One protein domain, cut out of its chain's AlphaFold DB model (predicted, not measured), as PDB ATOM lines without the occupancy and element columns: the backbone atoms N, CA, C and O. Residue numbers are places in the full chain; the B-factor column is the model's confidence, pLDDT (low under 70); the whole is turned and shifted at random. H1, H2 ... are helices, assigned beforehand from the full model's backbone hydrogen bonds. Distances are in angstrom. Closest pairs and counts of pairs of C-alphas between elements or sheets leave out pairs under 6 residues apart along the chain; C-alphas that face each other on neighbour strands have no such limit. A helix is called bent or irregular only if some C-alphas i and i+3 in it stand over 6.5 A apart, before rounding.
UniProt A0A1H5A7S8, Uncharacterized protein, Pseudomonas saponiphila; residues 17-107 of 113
ATOM      1  N   LEU A  17     507.181 198.919 829.002       69.62
ATOM      2  CA  LEU A  17     506.123 199.647 828.308       69.62
ATOM      3  C   LEU A  17     506.753 200.709 827.401       69.62
ATOM      4  O   LEU A  17     507.090 201.804 827.844       69.62
ATOM      5  N   TRP A  18     506.924 200.381 826.122       70.81
ATOM      6  CA  TRP A  18     507.588 201.270 825.164       70.81
ATOM      7  C   TRP A  18     506.751 202.490 824.759       70.81
ATOM      8  O   TRP A  18     507.332 203.515 824.401       70.81
ATOM      9  N   VAL A  19     505.417 202.410 824.856       74.00
ATOM     10  CA  VAL A  19     504.483 203.531 824.654       74.00
ATOM     11  C   VAL A  19     503.440 203.525 825.767       74.00
ATOM     12  O   VAL A  19     502.669 202.577 825.907       74.00
ATOM     13  N   THR A  20     503.394 204.598 826.552       78.88
ATOM     14  CA  THR A  20     502.393 204.766 827.612       78.88
ATOM     15  C   THR A  20     501.112 205.423 827.077       78.88
ATOM     16  O   THR A  20     501.169 206.219 826.136       78.88
ATOM     17  N   PRO A  21     499.950 205.183 827.710       81.31
ATOM     18  CA  PRO A  21     498.730 205.939 827.422       81.31
ATOM     19  C   PRO A  21     498.908 207.447 827.606       81.31
ATOM     20  O   PRO A  21     498.389 208.219 826.815       81.31
ATOM     21  N   CYS A  22     499.707 207.893 828.582       82.12
ATOM     22  CA  CYS A  22     499.991 209.319 828.766       82.12
ATOM     23  C   CYS A  22     500.714 209.933 827.556       82.12
ATOM     24  O   CYS A  22     500.414 211.059 827.167       82.12
ATOM     25  N   GLU A  23     501.640 209.201 826.938       78.44
ATOM     26  CA  GLU A  23     502.343 209.658 825.735       78.44
ATOM     27  C   GLU A  23     501.455 209.641 824.497       78.44
ATOM     28  O   GLU A  23     501.504 210.581 823.703       78.44
ATOM     29  N   ALA A  24     500.630 208.602 824.346       81.69
ATOM     30  CA  ALA A  24     499.629 208.543 823.289       81.69
ATOM     31  C   ALA A  24     498.642 209.716 823.417       81.69
ATOM     32  O   ALA A  24     498.428 210.443 822.451       81.69
ATOM     33  N   HIS A  25     498.139 209.972 824.627       86.31
ATOM     34  CA  HIS A  25     497.277 211.110 824.931       86.31
ATOM     35  C   HIS A  25     497.959 212.441 824.593       86.31
ATOM     36  O   HIS A  25     497.387 213.277 823.899       86.31
ATOM     37  N   HIS A  26     499.204 212.642 825.032       83.56
ATOM     38  CA  HIS A  26     499.941 213.875 824.757       83.56
ATOM     39  C   HIS A  26     500.097 214.146 823.252       83.56
ATOM     40  O   HIS A  26     499.883 215.270 822.806       83.56
ATOM     41  N   LEU A  27     500.401 213.119 822.452       78.94
ATOM     42  CA  LEU A  27     500.503 213.261 820.998       78.94
ATOM     43  C   LEU A  27     499.165 213.576 820.326       78.94
ATOM     44  O   LEU A  27     499.123 214.420 819.431       78.94
ATOM     45  N   LEU A  28     498.077 212.952 820.779       81.94
ATOM     46  CA  LEU A  28     496.730 213.272 820.300       81.94
ATOM     47  C   LEU A  28     496.374 214.731 820.624       81.94
ATOM     48  O   LEU A  28     495.846 215.453 819.781       81.94
ATOM     49  N   ARG A  29     496.749 215.219 821.810       86.25
ATOM     50  CA  ARG A  29     496.528 216.616 822.205       86.25
ATOM     51  C   ARG A  29     497.351 217.617 821.390       86.25
ATOM     52  O   ARG A  29     496.817 218.671 821.070       86.25
ATOM     53  N   ILE A  30     498.586 217.291 820.991       83.19
ATOM     54  CA  ILE A  30     499.393 218.129 820.071       83.19
ATOM     55  C   ILE A  30     498.697 218.297 818.712       83.19
ATOM     56  O   ILE A  30     498.801 219.348 818.087       83.19
ATOM     57  N   ARG A  31     497.961 217.279 818.258       79.50
ATOM     58  CA  ARG A  31     497.162 217.327 817.025       79.50
ATOM     59  C   ARG A  31     495.758 217.916 817.226       79.50
ATOM     60  O   ARG A  31     494.919 217.773 816.349       79.50
ATOM     61  N   ASN A  32     495.502 218.579 818.356       81.38
ATOM     62  CA  ASN A  32     494.232 219.237 818.681       81.38
ATOM     63  C   ASN A  32     493.003 218.311 818.727       81.38
ATOM     64  O   ASN A  32     491.874 218.779 818.595       81.38
ATOM     65  N   PHE A  33     493.186 217.014 818.989       78.69
ATOM     66  CA  PHE A  33     492.058 216.118 819.254       78.69
ATOM     67  C   PHE A  33     491.291 216.578 820.491       78.69
ATOM     68  O   PHE A  33     491.914 216.929 821.496       78.69
ATOM     69  N   ALA A  34     489.957 216.532 820.457       81.56
ATOM     70  CA  ALA A  34     489.131 216.803 821.633       81.56
ATOM     71  C   ALA A  34     489.540 215.897 822.813       81.56
ATOM     72  O   ALA A  34     489.944 214.755 822.607       81.56
ATOM     73  N   VAL A  35     489.483 216.414 824.046       81.56
ATOM     74  CA  VAL A  35     490.047 215.737 825.236       81.56
ATOM     75  C   VAL A  35     489.439 214.350 825.443       81.56
ATOM     76  O   VAL A  35     490.174 213.386 825.602       81.56
ATOM     77  N   ASN A  36     488.116 214.234 825.341       80.56
ATOM     78  CA  ASN A  36     487.402 212.962 825.446       80.56
ATOM     79  C   ASN A  36     487.852 211.946 824.381       80.56
ATOM     80  O   ASN A  36     488.097 210.786 824.695       80.56
ATOM     81  N   VAL A  37     488.029 212.398 823.138       77.38
ATOM     82  CA  VAL A  37     488.517 211.559 822.034       77.38
ATOM     83  C   VAL A  37     489.963 211.128 822.289       77.38
ATOM     84  O   VAL A  37     490.331 209.980 822.050       77.38
ATOM     85  N   ALA A  38     490.791 212.039 822.807       82.94
ATOM     86  CA  ALA A  38     492.180 211.765 823.142       82.94
ATOM     87  C   ALA A  38     492.307 210.741 824.281       82.94
ATOM     88  O   ALA A  38     493.131 209.836 824.176       82.94
ATOM     89  N   ASP A  39     491.495 210.857 825.333       82.94
ATOM     90  CA  ASP A  39     491.467 209.919 826.462       82.94
ATOM     91  C   ASP A  39     491.080 208.508 826.007       82.94
ATOM     92  O   ASP A  39     491.768 207.531 826.313       82.94
ATOM     93  N   GLU A  40     490.012 208.405 825.216       79.31
ATOM     94  CA  GLU A  40     489.511 207.132 824.709       79.31
ATOM     95  C   GLU A  40     490.506 206.436 823.763       79.31
ATOM     96  O   GLU A  40     490.729 205.223 823.846       79.31
ATOM     97  N   LEU A  41     491.135 207.198 822.867       80.94
ATOM     98  CA  LEU A  41     492.087 206.662 821.893       80.94
ATOM     99  C   LEU A  41     493.447 206.346 822.506       80.94
ATOM    100  O   LEU A  41     494.104 205.399 822.070       80.94
ATOM    101  N   ALA A  42     493.881 207.102 823.513       83.88
ATOM    102  CA  ALA A  42     495.194 206.944 824.122       83.88
ATOM    103  C   ALA A  42     495.427 205.527 824.658       83.88
ATOM    104  O   ALA A  42     496.465 204.920 824.382       83.88
ATOM    105  N   ASP A  43     494.453 204.979 825.385       82.00
ATOM    106  CA  ASP A  43     494.549 203.633 825.954       82.00
ATOM    107  C   ASP A  43     494.569 202.553 824.860       82.00
ATOM    108  O   ASP A  43     495.334 201.582 824.947       82.00
ATOM    109  N   TRP A  44     493.776 202.728 823.797       81.94
ATOM    110  CA  TRP A  44     493.748 201.800 822.667       81.94
ATOM    111  C   TRP A  44     495.061 201.819 821.871       81.94
ATOM    112  O   TRP A  44     495.652 200.758 821.639       81.94
ATOM    113  N   ILE A  45     495.563 203.007 821.513       81.25
ATOM    114  CA  ILE A  45     496.827 203.182 820.781       81.25
ATOM    115  C   ILE A  45     497.988 202.614 821.596       81.25
ATOM    116  O   ILE A  45     498.786 201.831 821.075       81.25
ATOM    117  N   ALA A  46     498.069 202.961 822.882       80.69
ATOM    118  CA  ALA A  46     499.128 202.478 823.755       80.69
ATOM    119  C   ALA A  46     499.109 200.953 823.871       80.69
ATOM    120  O   ALA A  46     500.161 200.322 823.768       80.69
ATOM    121  N   ARG A  47     497.926 200.335 824.002       79.50
ATOM    122  CA  ARG A  47     497.793 198.871 823.996       79.50
ATOM    123  C   ARG A  47     498.287 198.274 822.683       79.50
ATOM    124  O   ARG A  47     499.073 197.327 822.705       79.50
ATOM    125  N   ARG A  48     497.831 198.810 821.551       80.50
ATOM    126  CA  ARG A  48     498.132 198.257 820.228       80.50
ATOM    127  C   ARG A  48     499.618 198.357 819.898       80.50
ATOM    128  O   ARG A  48     500.208 197.378 819.449       80.50
ATOM    129  N   LEU A  49     500.230 199.506 820.170       79.12
ATOM    130  CA  LEU A  49     501.658 199.710 819.957       79.12
ATOM    131  C   LEU A  49     502.497 198.889 820.924       79.12
ATOM    132  O   LEU A  49     503.436 198.236 820.483       79.12
ATOM    133  N   SER A  50     502.128 198.837 822.205       76.62
ATOM    134  CA  SER A  50     502.842 198.000 823.171       76.62
ATOM    135  C   SER A  50     502.816 196.528 822.755       76.62
ATOM    136  O   SER A  50     503.849 195.870 822.828       76.62
ATOM    137  N   MET A  51     501.686 196.020 822.234       77.31
ATOM    138  CA  MET A  51     501.603 194.641 821.725       77.31
ATOM    139  C   MET A  51     502.520 194.424 820.526       77.31
ATOM    140  O   MET A  51     503.126 193.365 820.395       77.31
ATOM    141  N   ASN A  52     502.632 195.431 819.664       77.38
ATOM    142  CA  ASN A  52     503.516 195.383 818.513       77.38
ATOM    143  C   ASN A  52     504.993 195.297 818.942       77.38
ATOM    144  O   ASN A  52     505.757 194.493 818.412       77.38
ATOM    145  N   PHE A  53     505.376 196.063 819.967       73.62
ATOM    146  CA  PHE A  53     506.713 195.977 820.551       73.62
ATOM    147  C   PHE A  53     506.961 194.660 821.290       73.62
ATOM    148  O   PHE A  53     508.023 194.068 821.115       73.62
ATOM    149  N   ALA A  54     505.985 194.164 822.055       74.19
ATOM    150  CA  ALA A  54     506.068 192.864 822.720       74.19
ATOM    151  C   ALA A  54     506.251 191.719 821.714       74.19
ATOM    152  O   ALA A  54     507.067 190.833 821.940       74.19
ATOM    153  N   ALA A  55     505.551 191.760 820.575       75.25
ATOM    154  CA  ALA A  55     505.761 190.800 819.496       75.25
ATOM    155  C   ALA A  55     507.215 190.839 819.003       75.25
ATOM    156  O   ALA A  55     507.867 189.801 818.953       75.25
ATOM    157  N   GLY A  56     507.757 192.034 818.741       71.12
ATOM    158  CA  GLY A  56     509.159 192.194 818.347       71.12
ATOM    159  C   GLY A  56     510.170 191.738 819.410       71.12
ATOM    160  O   GLY A  56     511.227 191.222 819.052       71.12
ATOM    161  N   PHE A  57     509.853 191.896 820.699       67.44
ATOM    162  CA  PHE A  57     510.664 191.393 821.816       67.44
ATOM    163  C   PHE A  57     510.711 189.862 821.846       67.44
ATOM    164  O   PHE A  57     511.760 189.281 822.088       67.44
ATOM    165  N   LEU A  58     509.588 189.214 821.547       71.62
ATOM    166  CA  LEU A  58     509.458 187.757 821.525       71.62
ATOM    167  C   LEU A  58     509.928 187.121 820.201       71.62
ATOM    168  O   LEU A  58     509.691 185.937 819.979       71.62
ATOM    169  N   GLY A  59     510.538 187.891 819.290       72.06
ATOM    170  CA  GLY A  59     510.939 187.407 817.961       72.06
ATOM    171  C   GLY A  59     509.761 187.102 817.024       72.06
ATOM    172  O   GLY A  59     509.934 186.461 815.990       72.06
ATOM    173  N   LEU A  60     508.556 187.559 817.369       75.00
ATOM    174  CA  LEU A  60     507.343 187.384 816.580       75.00
ATOM    175  C   LEU A  60     507.163 188.536 815.588       75.00
ATOM    176  O   LEU A  60     507.635 189.659 815.781       75.00
ATOM    177  N   LYS A  61     506.411 188.275 814.514       75.56
ATOM    178  CA  LYS A  61     506.100 189.295 813.512       75.56
ATOM    179  C   LYS A  61     505.187 190.373 814.105       75.56
ATOM    180  O   LYS A  61     504.028 190.121 814.426       75.56
ATOM    181  N   ALA A  62     505.720 191.586 814.179       70.38
ATOM    182  CA  ALA A  62     504.996 192.817 814.457       70.38
ATOM    183  C   ALA A  62     503.780 192.988 813.518       70.38
ATOM    184  O   ALA A  62     503.910 192.881 812.295       70.38
ATOM    185  N   VAL A  63     502.598 193.273 814.078       72.75
ATOM    186  CA  VAL A  63     501.386 193.571 813.299       72.75
ATOM    187  C   VAL A  63     501.226 195.089 813.215       72.75
ATOM    188  O   VAL A  63     500.976 195.723 814.245       72.75
ATOM    189  N   PRO A  64     501.360 195.696 812.021       72.75
ATOM    190  CA  PRO A  64     501.219 197.137 811.872       72.75
ATOM    191  C   PRO A  64     499.791 197.576 812.204       72.75
ATOM    192  O   PRO A  64     498.829 196.858 811.923       72.75
ATOM    193  N   VAL A  65     499.656 198.767 812.789       78.62
ATOM    194  CA  VAL A  65     498.351 199.406 812.967       78.62
ATOM    195  C   VAL A  65     497.909 199.928 811.611       78.62
ATOM    196  O   VAL A  65     498.567 200.791 811.040       78.62
ATOM    197  N   ARG A  66     496.827 199.373 811.069       83.81
ATOM    198  CA  ARG A  66     496.249 199.851 809.811       83.81
ATOM    199  C   ARG A  66     495.141 200.846 810.108       83.81
ATOM    200  O   ARG A  66     494.431 200.693 811.098       83.81
ATOM    201  N   GLU A  67     494.933 201.790 809.200       85.19
ATOM    202  CA  GLU A  67     493.829 202.752 809.274       85.19
ATOM    203  C   GLU A  67     492.488 202.039 809.490       85.19
ATOM    204  O   GLU A  67     491.714 202.393 810.374       85.19
ATOM    205  N   THR A  68     492.259 200.940 808.770       86.94
ATOM    206  CA  THR A  68     491.037 200.132 808.883       86.94
ATOM    207  C   THR A  68     490.816 199.534 810.274       86.94
ATOM    208  O   THR A  68     489.666 199.339 810.671       86.94
ATOM    209  N   ASP A  69     491.878 199.268 811.039       85.19
ATOM    210  CA  ASP A  69     491.762 198.811 812.427       85.19
ATOM    211  C   ASP A  69     491.306 199.952 813.345       85.19
ATOM    212  O   ASP A  69     490.465 199.735 814.219       85.19
ATOM    213  N   VAL A  70     491.829 201.160 813.116       83.50
ATOM    214  CA  VAL A  70     491.471 202.381 813.853       83.50
ATOM    215  C   VAL A  70     490.016 202.757 813.575       83.50
ATOM    216  O   VAL A  70     489.231 202.918 814.507       83.50
ATOM    217  N   VAL A  71     489.629 202.801 812.296       86.88
ATOM    218  CA  VAL A  71     488.256 203.095 811.859       86.88
ATOM    219  C   VAL A  71     487.284 202.099 812.482       86.88
ATOM    220  O   VAL A  71     486.295 202.494 813.095       86.88
ATOM    221  N   ARG A  72     487.580 200.794 812.406       88.19
ATOM    222  CA  ARG A  72     486.730 199.753 813.004       88.19
ATOM    223  C   ARG A  72     486.575 199.942 814.512       88.19
ATOM    224  O   ARG A  72     485.498 199.674 815.042       88.19
ATOM    225  N   GLN A  73     487.631 200.358 815.209       84.38
ATOM    226  CA  GLN A  73     487.567 200.618 816.644       84.38
ATOM    227  C   GLN A  73     486.678 201.828 816.958       84.38
ATOM    228  O   GLN A  73     485.822 201.732 817.833       84.38
ATOM    229  N   LEU A  74     486.834 202.926 816.223       83.25
ATOM    230  CA  LEU A  74     486.054 204.152 816.410       83.25
ATOM    231  C   LEU A  74     484.566 203.947 816.123       83.25
ATOM    232  O   LEU A  74     483.720 204.395 816.892       83.25
ATOM    233  N   LEU A  75     484.235 203.185 815.079       86.75
ATOM    234  CA  LEU A  75     482.849 202.812 814.787       86.75
ATOM    235  C   LEU A  75     482.210 202.025 815.940       86.75
ATOM    236  O   LEU A  75     481.066 202.282 816.303       86.75
ATOM    237  N   LYS A  76     482.956 201.107 816.573       85.69
ATOM    238  CA  LYS A  76     482.479 200.377 817.765       85.69
ATOM    239  C   LYS A  76     482.255 201.284 818.974       85.69
ATOM    240  O   LYS A  76     481.500 200.915 819.866       85.69
ATOM    241  N   MET A  77     482.921 202.432 819.010       79.06
ATOM    242  CA  MET A  77     482.787 203.438 820.063       79.06
ATOM    243  C   MET A  77     481.683 204.462 819.756       79.06
ATOM    244  O   MET A  77     481.458 205.366 820.549       79.06
ATOM    245  N   GLY A  78     480.972 204.316 818.631       83.50
ATOM    246  CA  GLY A  78     479.840 205.169 818.260       83.50
ATOM    247  C   GLY A  78     480.212 206.410 817.446       83.50
ATOM    248  O   GLY A  78     479.357 207.264 817.221       83.50
ATOM    249  N   TYR A  79     481.456 206.518 816.973       81.38
ATOM    250  CA  TYR A  79     481.848 207.596 816.065       81.38
ATOM    251  C   TYR A  79     481.183 207.392 814.702       81.38
ATOM    252  O   TYR A  79     481.045 206.263 814.226       81.38
ATOM    253  N   CYS A  80     480.800 208.484 814.040       90.38
ATOM    254  CA  CYS A  80     480.314 208.405 812.666       90.38
ATOM    255  C   CYS A  80     481.456 208.040 811.700       90.38
ATOM    256  O   CYS A  80     482.632 208.290 811.973       90.38
ATOM    257  N   GLN A  81     481.100 207.471 810.545       90.06
ATOM    258  CA  GLN A  81     482.058 206.972 809.553       90.06
ATOM    259  C   GLN A  81     483.085 208.026 809.110       90.06
ATOM    260  O   GLN A  81     484.271 207.714 809.046       90.06
ATOM    261  N   ALA A  82     482.643 209.258 808.838       85.19
ATOM    262  CA  ALA A  82     483.517 210.334 808.374       85.19
ATOM    263  C   ALA A  82     484.586 210.688 809.422       85.19
ATOM    264  O   ALA A  82     485.778 210.663 809.122       85.19
ATOM    265  N   ASN A  83     484.173 210.893 810.678       79.31
ATOM    266  CA  ASN A  83     485.098 211.172 811.778       79.31
ATOM    267  C   ASN A  83     486.039 209.988 812.027       79.31
ATOM    268  O   ASN A  83     487.221 210.175 812.294       79.31
ATOM    269  N   ALA A  84     485.535 208.754 811.929       84.56
ATOM    270  CA  ALA A  84     486.353 207.561 812.112       84.56
ATOM    271  C   ALA A  84     487.465 207.452 811.054       84.56
ATOM    272  O   ALA A  84     488.587 207.081 811.395       84.56
ATOM    273  N   GLN A  85     487.170 207.791 809.795       86.81
ATOM    274  CA  GLN A  85     488.142 207.818 808.695       86.81
ATOM    275  C   GLN A  85     489.190 208.915 808.882       86.81
ATOM    276  O   GLN A  85     490.383 208.633 808.806       86.81
ATOM    277  N   GLU A  86     488.761 210.136 809.201       82.94
ATOM    278  CA  GLU A  86     489.668 211.263 809.438       82.94
ATOM    279  C   GLU A  86     490.645 210.968 810.586       82.94
ATOM    280  O   GLU A  86     491.865 211.069 810.435       82.94
ATOM    281  N   ILE A  87     490.120 210.500 811.721       79.56
ATOM    282  CA  ILE A  87     490.935 210.092 812.868       79.56
ATOM    283  C   ILE A  87     491.841 208.904 812.506       79.56
ATOM    284  O   ILE A  87     492.992 208.846 812.947       79.56
ATOM    285  N   GLY A  88     491.337 207.954 811.712       82.62
ATOM    286  CA  GLY A  88     492.094 206.809 811.218       82.62
ATOM    287  C   GLY A  88     493.362 207.226 810.481       82.62
ATOM    288  O   GLY A  88     494.451 206.758 810.829       82.62
ATOM    289  N   GLY A  89     493.228 208.140 809.517       83.44
ATOM    290  CA  GLY A  89     494.353 208.687 808.760       83.44
ATOM    291  C   GLY A  89     495.370 209.379 809.668       83.44
ATOM    292  O   GLY A  89     496.557 209.050 809.644       83.44
ATOM    293  N   LEU A  90     494.894 210.251 810.564       79.62
ATOM    294  CA  LEU A  90     495.744 210.981 811.512       79.62
ATOM    295  C   LEU A  90     496.531 210.051 812.451       79.62
ATOM    296  O   LEU A  90     497.699 210.305 812.748       79.62
ATOM    297  N   ILE A  91     495.932 208.952 812.918       78.44
ATOM    298  CA  ILE A  91     496.632 207.970 813.760       78.44
ATOM    299  C   ILE A  91     497.720 207.238 812.969       78.44
ATOM    300  O   ILE A  91     498.809 207.018 813.506       78.44
ATOM    301  N   CYS A  92     497.463 206.885 811.709       80.31
ATOM    302  CA  CYS A  92     498.472 206.265 810.853       80.31
ATOM    303  C   CYS A  92     499.664 207.195 810.583       80.31
ATOM    304  O   CYS A  92     500.793 206.712 810.541       80.31
ATOM    305  N   GLU A  93     499.459 208.511 810.503       79.81
ATOM    306  CA  GLU A  93     500.554 209.488 810.410       79.81
ATOM    307  C   GLU A  93     501.376 209.610 811.701       79.81
ATOM    308  O   GLU A  93     502.583 209.848 811.658       79.81
ATOM    309  N   LEU A  94     500.738 209.471 812.865       72.50
ATOM    310  CA  LEU A  94     501.397 209.576 814.172       72.50
ATOM    311  C   LEU A  94     502.146 208.296 814.566       72.50
ATOM    312  O   LEU A  94     503.101 208.339 815.352       72.50
ATOM    313  N   GLN A  95     501.715 207.151 814.033       73.12
ATOM    314  CA  GLN A  95     502.237 205.834 814.379       73.12
ATOM    315  C   GLN A  95     503.766 205.716 814.209       73.12
ATOM    316  O   GLN A  95     504.396 205.186 815.127       73.12
ATOM    317  N   PRO A  96     504.405 206.208 813.125       73.19
ATOM    318  CA  PRO A  96     505.853 206.116 812.955       73.19
ATOM    319  C   PRO A  96     506.636 206.831 814.059       73.19
ATOM    320  O   PRO A  96     507.621 206.284 814.548       73.19
ATOM    321  N   GLY A  97     506.183 208.004 814.515       68.06
ATOM    322  CA  GLY A  97     506.856 208.753 815.583       68.06
ATOM    323  C   GLY A  97     506.775 208.044 816.940       68.06
ATOM    324  O   GLY A  97     507.757 207.968 817.681       68.06
ATOM    325  N   LEU A  98     505.618 207.453 817.244       68.06
ATOM    326  CA  LEU A  98     505.442 206.599 818.421       68.06
ATOM    327  C   LEU A  98     506.264 205.309 818.333       68.06
ATOM    328  O   LEU A  98     506.855 204.874 819.323       68.06
ATOM    329  N   TYR A  99     506.325 204.718 817.140       69.75
ATOM    330  CA  TYR A  99     507.123 203.530 816.876       69.75
ATOM    331  C   TYR A  99     508.623 203.811 817.064       69.75
ATOM    332  O   TYR A  99     509.318 203.070 817.757       69.75
ATOM    333  N   GLN A 100     509.115 204.930 816.529       72.12
ATOM    334  CA  GLN A 100     510.507 205.355 816.661       72.12
ATOM    335  C   GLN A 100     510.909 205.551 818.128       72.12
ATOM    336  O   GLN A 100     511.953 205.045 818.538       72.12
ATOM    337  N   LYS A 101     510.068 206.209 818.939       68.56
ATOM    338  CA  LYS A 101     510.315 206.368 820.385       68.56
ATOM    339  C   LYS A 101     510.426 205.028 821.112       68.56
ATOM    340  O   LYS A 101     511.299 204.855 821.961       68.56
ATOM    341  N   GLY A 102     509.567 204.066 820.779       69.12
ATOM    342  CA  GLY A 102     509.656 202.738 821.381       69.12
ATOM    343  C   GLY A 102     510.886 201.951 820.919       69.12
ATOM    344  O   GLY A 102     511.524 201.297 821.741       69.12
ATOM    345  N   CYS A 103     511.301 202.086 819.656       70.81
ATOM    346  CA  CYS A 103     512.568 201.529 819.169       70.81
ATOM    347  C   CYS A 103     513.783 202.130 819.893       70.81
ATOM    348  O   CYS A 103     514.659 201.379 820.311       70.81
ATOM    349  N   GLN A 104     513.813 203.450 820.109       71.75
ATOM    350  CA  GLN A 104     514.876 204.123 820.870       71.75
ATOM    351  C   GLN A 104     514.970 203.596 822.305       71.75
ATOM    352  O   GLN A 104     516.054 203.295 822.801       71.75
ATOM    353  N   ARG A 105     513.824 203.414 822.967       70.19
ATOM    354  CA  ARG A 105     513.778 202.794 824.295       70.19
ATOM    355  C   ARG A 105     514.279 201.360 824.270       70.19
ATOM    356  O   ARG A 105     515.033 200.987 825.153       70.19
ATOM    357  N   ARG A 106     513.914 200.568 823.257       66.00
ATOM    358  CA  ARG A 106     514.446 199.208 823.084       66.00
ATOM    359  C   ARG A 106     515.970 199.206 822.948       66.00
ATOM    360  O   ARG A 106     516.592 198.354 823.558       66.00
ATOM    361  N   SER A 107     516.559 200.141 822.201       66.50
ATOM    362  CA  SER A 107     518.023 200.234 822.070       66.50
ATOM    363  C   SER A 107     518.740 200.708 823.338       66.50
ATOM    364  O   SER A 107     519.948 200.551 823.423       66.50
TER     365      SER A 107
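Overview. This is residues 17 to 107 of the 113 residues of an uncharacterized protein of Pseudomonas saponiphila (UniProt A0A1H5A7S8). Four helices make two pairs stacked loosely one over the other: the short H1 packs steeply on the first half of the long H2, while H3 and H4a, the first arm of the bent helix H4, make a helical hairpin. The second arm, H4b, runs from the hairpin toward the H1 and H2 pair, coming close to both helices without firm contact. The printed part has 91 residues with four named helices, H1 to H4 in order along the chain, and no named strand; the class is all helix. The whole is compact, with a radius of gyration of the C-alphas of 12.8 A, and elongated, spanning 38 by 24 by 18 A.

Along the chain. Find C-alpha 21 at (498.730, 205.939, 827.422); from there H1 runs through residues 21 to 30, 14.3 A from first to last C-alpha. Next look at residues 35 to 57, which are H2, 32.1 A long from C-alpha 35 at (490.047, 215.737, 825.236). It has a kink of 27 degrees near residue 42, and is neither bent nor irregular, but only just: C-alphas 40 and 43 are 6.3 A apart. H3 is residues 67 to 76, 14.4 A long. H4, residues 81 to 107, was assigned as one helix by its hydrogen bonds but is bent, with C-alphas 93 and 96 6.8 A apart. Its arms are H4a, residues 81 to 93, 18.7 A long, and H4b, residues 96 to 107, 16.3 A long, ending at C-alpha 107 at (518.023, 200.234, 822.070).

Arrangement. Start at His 25 and Ala 42, the closest C-alphas of H1 and H2, 4.7 A apart; the two helices touch and run opposite ways at a steep tilt of 54 degrees. H2 and H3 are near each other, with 8 pairs of C-alphas within 10 A. H3 and H4a touch as a hairpin, opposite ways at a steep tilt of 41 degrees, with the C-alphas of Glu 67 and Gly 88 closest at 4.8 A. The arms H4a and H4b stand at a steep tilt of 40 degrees. H4b and H2 are close but not clearly touching, with the C-alphas of Leu 49 and Tyr 99 closest at 7.3 A. H4b and H1 are also close but not clearly touching, with Ala 24 and Leu 98 closest at 7.8 A between C-alphas. H2 and H4a are apart. In H1, H3, H4a and H4b every O i to N i+4 pair is within hydrogen-bond range; in H2 17 of 19 are.

Size, cuts and confidence. Look to Cys 80 and Ser 107 for the two C-alphas farthest apart, 39.7 A. The printed part has no cut. The links H1 to H2 and H3 to H4 are tight, H2 to H3 is short, and no link is long. The mean pLDDT of the printed part is 78.7; residues 17, 57, 97 to 99, 101 to 102 and 106 to 107 are under 70.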